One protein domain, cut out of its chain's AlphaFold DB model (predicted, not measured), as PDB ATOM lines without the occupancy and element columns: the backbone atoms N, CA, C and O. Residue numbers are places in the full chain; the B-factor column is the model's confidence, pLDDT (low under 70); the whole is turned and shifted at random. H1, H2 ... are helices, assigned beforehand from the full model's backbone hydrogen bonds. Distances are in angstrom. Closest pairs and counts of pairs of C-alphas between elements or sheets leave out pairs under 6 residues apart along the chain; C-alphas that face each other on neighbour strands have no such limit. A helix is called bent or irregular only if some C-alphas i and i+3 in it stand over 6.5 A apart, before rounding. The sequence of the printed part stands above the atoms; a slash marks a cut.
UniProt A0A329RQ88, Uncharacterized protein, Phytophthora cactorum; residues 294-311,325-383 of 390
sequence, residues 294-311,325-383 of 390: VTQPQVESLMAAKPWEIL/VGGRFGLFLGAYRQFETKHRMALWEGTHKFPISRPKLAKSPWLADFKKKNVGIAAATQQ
ATOM      1  N   VAL A 294       7.065 -38.864 -17.956       75.75
ATOM      2  CA  VAL A 294       5.622 -38.570 -17.909       75.75
ATOM      3  C   VAL A 294       5.375 -37.295 -18.701       75.75
ATOM      4  O   VAL A 294       5.254 -36.211 -18.122       75.75
ATOM      5  N   THR A 295       5.382 -37.435 -20.025       83.00
ATOM      6  CA  THR A 295       4.970 -36.407 -20.991       83.00
ATOM      7  C   THR A 295       3.531 -36.643 -21.453       83.00
ATOM      8  O   THR A 295       2.995 -37.742 -21.325       83.00
ATOM      9  N   GLN A 296       2.892 -35.611 -22.009       84.56
ATOM     10  CA  GLN A 296       1.547 -35.716 -22.578       84.56
ATOM     11  C   GLN A 296       1.397 -36.857 -23.612       84.56
ATOM     12  O   GLN A 296       0.541 -37.706 -23.372       84.56
ATOM     13  N   PRO A 297       2.223 -36.974 -24.676       86.44
ATOM     14  CA  PRO A 297       2.052 -38.039 -25.672       86.44
ATOM     15  C   PRO A 297       2.241 -39.451 -25.097       86.44
ATOM     16  O   PRO A 297       1.598 -40.386 -25.562       86.44
ATOM     17  N   GLN A 298       3.068 -39.628 -24.058       84.56
ATOM     18  CA  GLN A 298       3.201 -40.918 -23.367       84.56
ATOM     19  C   GLN A 298       1.937 -41.277 -22.577       84.56
ATOM     20  O   GLN A 298       1.500 -42.424 -22.621       84.56
ATOM     21  N   VAL A 299       1.324 -40.313 -21.880       84.94
ATOM     22  CA  VAL A 299       0.058 -40.550 -21.163       84.94
ATOM     23  C   VAL A 299      -1.091 -40.763 -22.154       84.94
ATOM     24  O   VAL A 299      -1.883 -41.677 -21.963       84.94
ATOM     25  N   GLU A 300      -1.162 -39.992 -23.242       86.50
ATOM     26  CA  GLU A 300      -2.147 -40.190 -24.317       86.50
ATOM     27  C   GLU A 300      -2.007 -41.572 -24.972       86.50
ATOM     28  O   GLU A 300      -2.997 -42.292 -25.086       86.50
ATOM     29  N   SER A 301      -0.783 -41.987 -25.320       89.38
ATOM     30  CA  SER A 301      -0.488 -43.321 -25.860       89.38
ATOM     31  C   SER A 301      -0.872 -44.438 -24.882       89.38
ATOM     32  O   SER A 301      -1.498 -45.419 -25.286       89.38
ATOM     33  N   LEU A 302      -0.591 -44.267 -23.587       86.75
ATOM     34  CA  LEU A 302      -0.975 -45.224 -22.550       86.75
ATOM     35  C   LEU A 302      -2.498 -45.325 -22.386       86.75
ATOM     36  O   LEU A 302      -3.025 -46.431 -22.308       86.75
ATOM     37  N   MET A 303      -3.229 -44.206 -22.380       86.25
ATOM     38  CA  MET A 303      -4.696 -44.239 -22.315       86.25
ATOM     39  C   MET A 303      -5.309 -44.822 -23.600       86.25
ATOM     40  O   MET A 303      -6.312 -45.532 -23.528       86.25
ATOM     41  N   ALA A 304      -4.693 -44.593 -24.765       89.12
ATOM     42  CA  ALA A 304      -5.098 -45.207 -26.030       89.12
ATOM     43  C   ALA A 304      -4.862 -46.731 -26.056       89.12
ATOM     44  O   ALA A 304      -5.666 -47.457 -26.638       89.12
ATOM     45  N   ALA A 305      -3.821 -47.221 -25.373       88.31
ATOM     46  CA  ALA A 305      -3.542 -48.649 -25.200       88.31
ATOM     47  C   ALA A 305      -4.501 -49.367 -24.225       88.31
ATOM     48  O   ALA A 305      -4.450 -50.590 -24.117       88.31
ATOM     49  N   LYS A 306      -5.372 -48.627 -23.518       89.56
ATOM     50  CA  LYS A 306      -6.406 -49.141 -22.597       89.56
ATOM     51  C   LYS A 306      -5.904 -50.235 -21.629       89.56
ATOM     52  O   LYS A 306      -6.480 -51.321 -21.579       89.56
ATOM     53  N   PRO A 307      -4.866 -49.984 -20.806       83.94
ATOM     54  CA  PRO A 307      -4.244 -51.002 -19.950       83.94
ATOM     55  C   PRO A 307      -5.206 -51.658 -18.946       83.94
ATOM     56  O   PRO A 307      -4.964 -52.778 -18.509       83.94
ATOM     57  N   TRP A 308      -6.323 -51.007 -18.608       87.88
ATOM     58  CA  TRP A 308      -7.393 -51.573 -17.778       87.88
ATOM     59  C   TRP A 308      -8.172 -52.720 -18.443       87.88
ATOM     60  O   TRP A 308      -8.917 -53.414 -17.752       87.88
ATOM     61  N   GLU A 309      -8.025 -52.949 -19.753       87.94
ATOM     62  CA  GLU A 309      -8.618 -54.116 -20.417       87.94
ATOM     63  C   GLU A 309      -8.063 -55.430 -19.849       87.94
ATOM     64  O   GLU A 309      -8.804 -56.401 -19.791       87.94
ATOM     65  N   ILE A 310      -6.848 -55.454 -19.274       83.25
ATOM     66  CA  ILE A 310      -6.312 -56.636 -18.566       83.25
ATOM     67  C   ILE A 310      -7.211 -57.115 -17.409       83.25
ATOM     68  O   ILE A 310      -7.160 -58.280 -17.018       83.25
ATOM     69  N   LEU A 311      -8.059 -56.232 -16.868       79.12
ATOM     70  CA  LEU A 311      -9.003 -56.560 -15.800       79.12
ATOM     71  C   LEU A 311     -10.231 -57.344 -16.301       79.12
ATOM     72  O   LEU A 311     -10.943 -57.906 -15.471       79.12
ATOM     73  N   VAL A 325     -23.803 -69.007  -6.698       69.44
ATOM     74  CA  VAL A 325     -24.491 -68.665  -5.437       69.44
ATOM     75  C   VAL A 325     -25.771 -67.876  -5.715       69.44
ATOM     76  O   VAL A 325     -25.764 -66.652  -5.823       69.44
ATOM     77  N   GLY A 326     -26.889 -68.594  -5.812       74.12
ATOM     78  CA  GLY A 326     -28.216 -68.020  -6.033       74.12
ATOM     79  C   GLY A 326     -28.733 -67.103  -4.910       74.12
ATOM     80  O   GLY A 326     -28.117 -66.901  -3.860       74.12
ATOM     81  N   GLY A 327     -29.923 -66.543  -5.130       80.62
ATOM     82  CA  GLY A 327     -30.581 -65.636  -4.187       80.62
ATOM     83  C   GLY A 327     -29.923 -64.252  -4.106       80.62
ATOM     84  O   GLY A 327     -29.309 -63.773  -5.058       80.62
ATOM     85  N   ARG A 328     -30.065 -63.582  -2.952       79.06
ATOM     86  CA  ARG A 328     -29.634 -62.179  -2.766       79.06
ATOM     87  C   ARG A 328     -28.134 -61.954  -2.994       79.06
ATOM     88  O   ARG A 328     -27.756 -60.878  -3.444       79.06
ATOM     89  N   PHE A 329     -27.294 -62.949  -2.700       77.56
ATOM     90  CA  PHE A 329     -25.852 -62.840  -2.921       77.56
ATOM     91  C   PHE A 329     -25.505 -62.881  -4.415       77.56
ATOM     92  O   PHE A 329     -24.708 -62.064  -4.859       77.56
ATOM     93  N   GLY A 330     -26.164 -63.732  -5.209       78.06
ATOM     94  CA  GLY A 330     -26.009 -63.755  -6.669       78.06
ATOM     95  C   GLY A 330     -26.424 -62.443  -7.336       78.06
ATOM     96  O   GLY A 330     -25.712 -61.948  -8.205       78.06
ATOM     97  N   LEU A 331     -27.515 -61.819  -6.871       79.75
ATOM     98  CA  LEU A 331     -27.927 -60.485  -7.333       79.75
ATOM     99  C   LEU A 331     -26.867 -59.415  -7.023       79.75
ATOM    100  O   LEU A 331     -26.498 -58.639  -7.903       79.75
ATOM    101  N   PHE A 332     -26.337 -59.402  -5.794       83.56
ATOM    102  CA  PHE A 332     -25.235 -58.512  -5.415       83.56
ATOM    103  C   PHE A 332     -23.981 -58.763  -6.264       83.56
ATOM    104  O   PHE A 332     -23.354 -57.815  -6.730       83.56
ATOM    105  N   LEU A 333     -23.636 -60.027  -6.509       82.12
ATOM    106  CA  LEU A 333     -22.455 -60.405  -7.277       82.12
ATOM    107  C   LEU A 333     -22.581 -60.022  -8.761       82.12
ATOM    108  O   LEU A 333     -21.608 -59.567  -9.361       82.12
ATOM    109  N   GLY A 334     -23.783 -60.134  -9.335       79.69
ATOM    110  CA  GLY A 334     -24.101 -59.627 -10.671       79.69
ATOM    111  C   GLY A 334     -23.943 -58.108 -10.764       79.69
ATOM    112  O   GLY A 334     -23.215 -57.621 -11.631       79.69
ATOM    113  N   ALA A 335     -24.540 -57.361  -9.829       83.50
ATOM    114  CA  ALA A 335     -24.400 -55.905  -9.757       83.50
ATOM    115  C   ALA A 335     -22.933 -55.468  -9.571       83.50
ATOM    116  O   ALA A 335     -22.471 -54.530 -10.219       83.50
ATOM    117  N   TYR A 336     -22.170 -56.187  -8.741       82.12
ATOM    118  CA  TYR A 336     -20.749 -55.929  -8.526       82.12
ATOM    119  C   TYR A 336     -19.907 -56.193  -9.789       82.12
ATOM    120  O   TYR A 336     -19.070 -55.364 -10.137       82.12
ATOM    121  N   ARG A 337     -20.166 -57.270 -10.550       79.12
ATOM    122  CA  ARG A 337     -19.480 -57.509 -11.841       79.12
ATOM    123  C   ARG A 337     -19.823 -56.457 -12.901       79.12
ATOM    124  O   ARG A 337     -18.947 -56.061 -13.673       79.12
ATOM    125  N   GLN A 338     -21.066 -55.971 -12.939       81.56
ATOM    126  CA  GLN A 338     -21.444 -54.837 -13.794       81.56
ATOM    127  C   GLN A 338     -20.698 -53.557 -13.388       81.56
ATOM    128  O   GLN A 338     -20.167 -52.857 -14.252       81.56
ATOM    129  N   PHE A 339     -20.591 -53.281 -12.083       84.69
ATOM    130  CA  PHE A 339     -19.798 -52.173 -11.551       84.69
ATOM    131  C   PHE A 339     -18.316 -52.293 -11.939       84.69
ATOM    132  O   PHE A 339     -17.768 -51.347 -12.503       84.69
ATOM    133  N   GLU A 340     -17.681 -53.451 -11.725       82.75
ATOM    134  CA  GLU A 340     -16.291 -53.683 -12.142       82.75
ATOM    135  C   GLU A 340     -16.122 -53.394 -13.634       82.75
ATOM    136  O   GLU A 340     -15.270 -52.589 -13.994       82.75
ATOM    137  N   THR A 341     -16.988 -53.956 -14.484       82.94
ATOM    138  CA  THR A 341     -16.954 -53.797 -15.950       82.94
ATOM    139  C   THR A 341     -17.083 -52.332 -16.384       82.94
ATOM    140  O   THR A 341     -16.337 -51.883 -17.263       82.94
ATOM    141  N   LYS A 342     -17.980 -51.573 -15.740       84.44
ATOM    142  CA  LYS A 342     -18.233 -50.143 -15.988       84.44
ATOM    143  C   LYS A 342     -17.102 -49.238 -15.482       84.44
ATOM    144  O   LYS A 342     -16.854 -48.188 -16.070       84.44
ATOM    145  N   HIS A 343     -16.399 -49.640 -14.422       83.31
ATOM    146  CA  HIS A 343     -15.411 -48.811 -13.722       83.31
ATOM    147  C   HIS A 343     -13.958 -49.331 -13.814       83.31
ATOM    148  O   HIS A 343     -13.095 -48.851 -13.079       83.31
ATOM    149  N   ARG A 344     -13.641 -50.238 -14.756       85.12
ATOM    150  CA  ARG A 344     -12.291 -50.830 -14.947       85.12
ATOM    151  C   ARG A 344     -11.163 -49.797 -15.000       85.12
ATOM    152  O   ARG A 344     -10.158 -49.958 -14.313       85.12
ATOM    153  N   MET A 345     -11.343 -48.715 -15.762       84.06
ATOM    154  CA  MET A 345     -10.362 -47.622 -15.860       84.06
ATOM    155  C   MET A 345     -10.101 -46.967 -14.493       84.06
ATOM    156  O   MET A 345      -8.951 -46.800 -14.100       84.06
ATOM    157  N   ALA A 346     -11.158 -46.680 -13.724       82.38
ATOM    158  CA  ALA A 346     -11.057 -46.094 -12.386       82.38
ATOM    159  C   ALA A 346     -10.352 -47.028 -11.386       82.38
ATOM    160  O   ALA A 346      -9.525 -46.584 -10.590       82.38
ATOM    161  N   LEU A 347     -10.663 -48.327 -11.440       80.56
ATOM    162  CA  LEU A 347     -10.058 -49.353 -10.589       80.56
ATOM    163  C   LEU A 347      -8.556 -49.520 -10.885       80.56
ATOM    164  O   LEU A 347      -7.732 -49.603  -9.968       80.56
ATOM    165  N   TRP A 348      -8.192 -49.495 -12.170       84.88
ATOM    166  CA  TRP A 348      -6.804 -49.532 -12.619       84.88
ATOM    167  C   TRP A 348      -6.028 -48.277 -12.182       84.88
ATOM    168  O   TRP A 348      -4.974 -48.395 -11.562       84.88
ATOM    169  N   GLU A 349      -6.574 -47.075 -12.384       79.94
ATOM    170  CA  GLU A 349      -5.954 -45.817 -11.930       79.94
ATOM    171  C   GLU A 349      -5.853 -45.701 -10.398       79.94
ATOM    172  O   GLU A 349      -4.901 -45.122  -9.869       79.94
ATOM    173  N   GLY A 350      -6.810 -46.279  -9.663       73.38
ATOM    174  CA  GLY A 350      -6.794 -46.331  -8.200       73.38
ATOM    175  C   GLY A 350      -5.593 -47.101  -7.639       73.38
ATOM    176  O   GLY A 350      -5.074 -46.746  -6.576       73.38
ATOM    177  N   THR A 351      -5.123 -48.109  -8.377       74.31
ATOM    178  CA  THR A 351      -3.921 -48.896  -8.061       74.31
ATOM    179  C   THR A 351      -2.651 -48.317  -8.704       74.31
ATOM    180  O   THR A 351      -1.587 -48.363  -8.085       74.31
ATOM    181  N   HIS A 352      -2.761 -47.670  -9.869       71.62
ATOM    182  CA  HIS A 352      -1.651 -47.114 -10.654       71.62
ATOM    183  C   HIS A 352      -1.664 -45.572 -10.667       71.62
ATOM    184  O   HIS A 352      -1.979 -44.927 -11.667       71.62
ATOM    185  N   LYS A 353      -1.293 -44.942  -9.542       70.56
ATOM    186  CA  LYS A 353      -1.224 -43.470  -9.449       70.56
ATOM    187  C   LYS A 353      -0.037 -42.890 -10.225       70.56
ATOM    188  O   LYS A 353       1.107 -43.057  -9.813       70.56
ATOM    189  N   PHE A 354      -0.314 -42.080 -11.247       69.25
ATOM    190  CA  PHE A 354       0.703 -41.298 -11.958       69.25
ATOM    191  C   PHE A 354       1.231 -40.112 -11.120       69.25
ATOM    192  O   PHE A 354       0.458 -39.199 -10.792       69.25
ATOM    193  N   PRO A 355       2.542 -40.036 -10.816       71.62
ATOM    194  CA  PRO A 355       3.137 -38.909 -10.099       71.62
ATOM    195  C   PRO A 355       3.349 -37.692 -11.024       71.62
ATOM    196  O   PRO A 355       4.471 -37.286 -11.313       71.62
ATOM    197  N   ILE A 356       2.264 -37.062 -11.490       76.44
ATOM    198  CA  ILE A 356       2.360 -35.831 -12.294       76.44
ATOM    199  C   ILE A 356       2.717 -34.650 -11.377       76.44
ATOM    200  O   ILE A 356       1.884 -34.197 -10.573       76.44
ATOM    201  N   SER A 357       3.955 -34.163 -11.502       78.19
ATOM    202  CA  SER A 357       4.541 -33.083 -10.702       78.19
ATOM    203  C   SER A 357       3.879 -31.719 -10.977       78.19
ATOM    204  O   SER A 357       3.394 -31.442 -12.076       78.19
ATOM    205  N   ARG A 358       3.832 -30.832  -9.967       79.25
ATOM    206  CA  ARG A 358       3.214 -29.491 -10.105       79.25
ATOM    207  C   ARG A 358       3.799 -28.656 -11.263       79.25
ATOM    208  O   ARG A 358       3.000 -28.039 -11.964       79.25
ATOM    209  N   PRO A 359       5.125 -28.657 -11.527       80.69
ATOM    210  CA  PRO A 359       5.691 -27.949 -12.676       80.69
ATOM    211  C   PRO A 359       5.160 -28.445 -14.028       80.69
ATOM    212  O   PRO A 359       4.987 -27.637 -14.933       80.69
ATOM    213  N   LYS A 360       4.852 -29.742 -14.176       76.38
ATOM    214  CA  LYS A 360       4.273 -30.290 -15.417       76.38
ATOM    215  C   LYS A 360       2.836 -29.848 -15.647       76.38
ATOM    216  O   LYS A 360       2.494 -29.489 -16.766       76.38
ATOM    217  N   LEU A 361       2.025 -29.808 -14.588       83.00
ATOM    218  CA  LEU A 361       0.646 -29.299 -14.650       83.00
ATOM    219  C   LEU A 361       0.606 -27.819 -15.065       83.00
ATOM    220  O   LEU A 361      -0.334 -27.393 -15.723       83.00
ATOM    221  N   ALA A 362       1.634 -27.041 -14.711       81.38
ATOM    222  CA  ALA A 362       1.779 -25.656 -15.159       81.38
ATOM    223  C   ALA A 362       2.290 -25.524 -16.611       81.38
ATOM    224  O   ALA A 362       2.073 -24.489 -17.232       81.38
ATOM    225  N   LYS A 363       2.967 -26.550 -17.153       83.62
ATOM    226  CA  LYS A 363       3.508 -26.572 -18.527       83.62
ATOM    227  C   LYS A 363       2.536 -27.154 -19.564       83.62
ATOM    228  O   LYS A 363       2.577 -26.726 -20.711       83.62
ATOM    229  N   SER A 364       1.689 -28.115 -19.191       82.94
ATOM    230  CA  SER A 364       0.677 -28.722 -20.071       82.94
ATOM    231  C   SER A 364      -0.726 -28.550 -19.474       82.94
ATOM    232  O   SER A 364      -1.040 -29.196 -18.467       82.94
ATOM    233  N   PRO A 365      -1.595 -27.735 -20.105       86.31
ATOM    234  CA  PRO A 365      -3.008 -27.635 -19.735       86.31
ATOM    235  C   PRO A 365      -3.726 -28.989 -19.793       86.31
ATOM    236  O   PRO A 365      -4.537 -29.297 -18.923       86.31
ATOM    237  N   TRP A 366      -3.366 -29.842 -20.759       88.25
ATOM    238  CA  TRP A 366      -3.936 -31.180 -20.902       88.25
ATOM    239  C   TRP A 366      -3.647 -32.065 -19.684       88.25
ATOM    240  O   TRP A 366      -4.564 -32.686 -19.151       88.25
ATOM    241  N   LEU A 367      -2.407 -32.072 -19.172       84.25
ATOM    242  CA  LEU A 367      -2.066 -32.829 -17.956       84.25
ATOM    243  C   LEU A 367      -2.793 -32.289 -16.712       84.25
ATOM    244  O   LEU A 367      -3.110 -33.064 -15.805       84.25
ATOM    245  N   ALA A 368      -3.076 -30.982 -16.660       84.50
ATOM    246  CA  ALA A 368      -3.885 -30.386 -15.599       84.50
ATOM    247  C   ALA A 368      -5.344 -30.869 -15.648       84.50
ATOM    248  O   ALA A 368      -5.876 -31.304 -14.623       84.50
ATOM    249  N   ASP A 369      -5.962 -30.871 -16.831       85.50
ATOM    250  CA  ASP A 369      -7.333 -31.349 -17.026       85.50
ATOM    251  C   ASP A 369      -7.465 -32.866 -16.846       85.50
ATOM    252  O   ASP A 369      -8.412 -33.318 -16.202       85.50
ATOM    253  N   PHE A 370      -6.504 -33.655 -17.337       82.88
ATOM    254  CA  PHE A 370      -6.426 -35.101 -17.113       82.88
ATOM    255  C   PHE A 370      -6.411 -35.419 -15.612       82.88
ATOM    256  O   PHE A 370      -7.279 -36.128 -15.101       82.88
ATOM    257  N   LYS A 371      -5.502 -34.786 -14.856       81.12
ATOM    258  CA  LYS A 371      -5.423 -34.973 -13.401       81.12
ATOM    259  C   LYS A 371      -6.704 -34.533 -12.684       81.12
ATOM    260  O   LYS A 371      -7.108 -35.177 -11.720       81.12
ATOM    261  N   LYS A 372      -7.357 -33.460 -13.143       81.25
ATOM    262  CA  LYS A 372      -8.626 -32.971 -12.580       81.25
ATOM    263  C   LYS A 372      -9.778 -33.957 -12.809       81.25
ATOM    264  O   LYS A 372     -10.524 -34.226 -11.869       81.25
ATOM    265  N   LYS A 373      -9.902 -34.517 -14.018       74.81
ATOM    266  CA  LYS A 373     -10.924 -35.522 -14.369       74.81
ATOM    267  C   LYS A 373     -10.767 -36.788 -13.522       74.81
ATOM    268  O   LYS A 373     -11.728 -37.221 -12.890       74.81
ATOM    269  N   ASN A 374      -9.546 -37.303 -13.404       65.69
ATOM    270  CA  ASN A 374      -9.293 -38.564 -12.705       65.69
ATOM    271  C   ASN A 374      -9.417 -38.430 -11.176       65.69
ATOM    272  O   ASN A 374      -9.871 -39.356 -10.506       65.69
ATOM    273  N   VAL A 375      -9.119 -37.253 -10.604       58.66
ATOM    274  CA  VAL A 375      -9.433 -36.959  -9.190       58.66
ATOM    275  C   VAL A 375     -10.947 -36.962  -8.935       58.66
ATOM    276  O   VAL A 375     -11.370 -37.436  -7.884       58.66
ATOM    277  N   GLY A 376     -11.765 -36.497  -9.886       48.53
ATOM    278  CA  GLY A 376     -13.229 -36.570  -9.787       48.53
ATOM    279  C   GLY A 376     -13.751 -38.010  -9.756       48.53
ATOM    280  O   GLY A 376     -14.578 -38.346  -8.912       48.53
ATOM    281  N   ILE A 377     -13.207 -38.875 -10.615       51.16
ATOM    282  CA  ILE A 377     -13.544 -40.307 -10.654       51.16
ATOM    283  C   ILE A 377     -13.123 -40.996  -9.345       51.16
ATOM    284  O   ILE A 377     -13.942 -41.645  -8.700       51.16
ATOM    285  N   ALA A 378     -11.883 -40.787  -8.891       45.62
ATOM    286  CA  ALA A 378     -11.393 -41.369  -7.642       45.62
ATOM    287  C   ALA A 378     -12.180 -40.896  -6.403       45.62
ATOM    288  O   ALA A 378     -12.341 -41.669  -5.460       45.62
ATOM    289  N   ALA A 379     -12.690 -39.658  -6.398       40.03
ATOM    290  CA  ALA A 379     -13.542 -39.139  -5.329       40.03
ATOM    291  C   ALA A 379     -14.946 -39.770  -5.328       40.03
ATOM    292  O   ALA A 379     -15.480 -40.035  -4.253       40.03
ATOM    293  N   ALA A 380     -15.515 -40.066  -6.503       41.91
ATOM    294  CA  ALA A 380     -16.770 -40.813  -6.617       41.91
ATOM    295  C   ALA A 380     -16.616 -42.265  -6.123       41.91
ATOM    296  O   ALA A 380     -17.482 -42.771  -5.418       41.91
ATOM    297  N   THR A 381     -15.479 -42.914  -6.400       42.69
ATOM    298  CA  THR A 381     -15.166 -44.264  -5.885       42.69
ATOM    299  C   THR A 381     -14.791 -44.284  -4.392       42.69
ATOM    300  O   THR A 381     -14.807 -45.345  -3.775       42.69
ATOM    301  N   GLN A 382     -14.447 -43.139  -3.788       37.72
ATOM    302  CA  GLN A 382     -14.010 -43.035  -2.384       37.72
ATOM    303  C   GLN A 382     -15.009 -42.332  -1.457       37.72
ATOM    304  O   GLN A 382     -14.644 -42.048  -0.316       37.72
ATOM    305  N   GLN A 383     -16.247 -42.049  -1.883       30.17
ATOM    306  CA  GLN A 383     -17.250 -41.506  -0.959       30.17
ATOM    307  C   GLN A 383     -17.492 -42.494   0.198       30.17
ATOM    308  O   GLN A 383     -17.982 -43.601  -0.034       30.17
TER     309      GLN A 383
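What this domain is: This is residues 294 to 311 and 325 to 383 of the 390 residues of an uncharacterized protein of Phytophthora cactorum (UniProt A0A329RQ88). The picture is a loose, elongated set of helices with a free arm at one end: the longest helix, H3, sends residues 328 to 332 and 334 to 339 out as that arm, and after a kink its last part packs on H2 and on the last part of H5. H5 leads from there to the opposite end, where short H4 makes a corner with it and H1 comes near it. The 77 printed residues include five named helices, H1 to H5 in order, and no named strand; the class is all helix. The whole is loose, with a radius of gyration of the C-alphas of 15.9 A, and spans 54 by 27 by 15 A.

Where its parts are: H3, residues 328 to 351, measures 29.4 A from C-alpha 328 at (-29.634, -62.179, -2.766) to C-alpha 351. H5, residues 365 to 381, measures 24.8 A and ends at (-15.166, -44.264, -5.885). H1 is residues 296 to 304, 12.1 A, beginning at (1.547, -35.716, -22.578); H2 is residues 307 to 311, 8.4 A; H4 is residues 358 to 363, 8.9 A.

How they stand to each other: H3 is irregular, with C-alphas 342 and 345 8.3 A apart, and has a kink of 74 degrees near residue 343. With residues 344 to 348 alone it touches H2, closest C-alphas Trp 308 and Met 345, 5.3 A. With residues 346 to 350 alone it touches H5, closest C-alphas Ala 346 and Ile 377, 6.5 A, at a shallow tilt of 24 degrees, opposite ways. H4 and H5 touch only at the corner, closest C-alphas Leu 361 and Ala 368, 4.8 A. H1 is close to H5 but not clearly touching, closest C-alphas Gln 296 and Leu 367, 6.5 A. Every O i to N i+4 pair is within hydrogen-bond range in H1, H4 and H5, against 18 of 20 in H3 and 0 of 1 in H2, where 2 of 2 O i to N i+3 pairs are.

The domain as a whole: The C-alphas farthest apart, Gly 327 and Lys 363, are 53.8 A apart. Residues 312 to 324 are not printed, and C-alphas 311 and 325 are 22.2 A apart across this cut. Of the links printed whole, none is long. Mean pLDDT of the printed part is 77.0; residues 325, 354 and 374 to 383 are under 70.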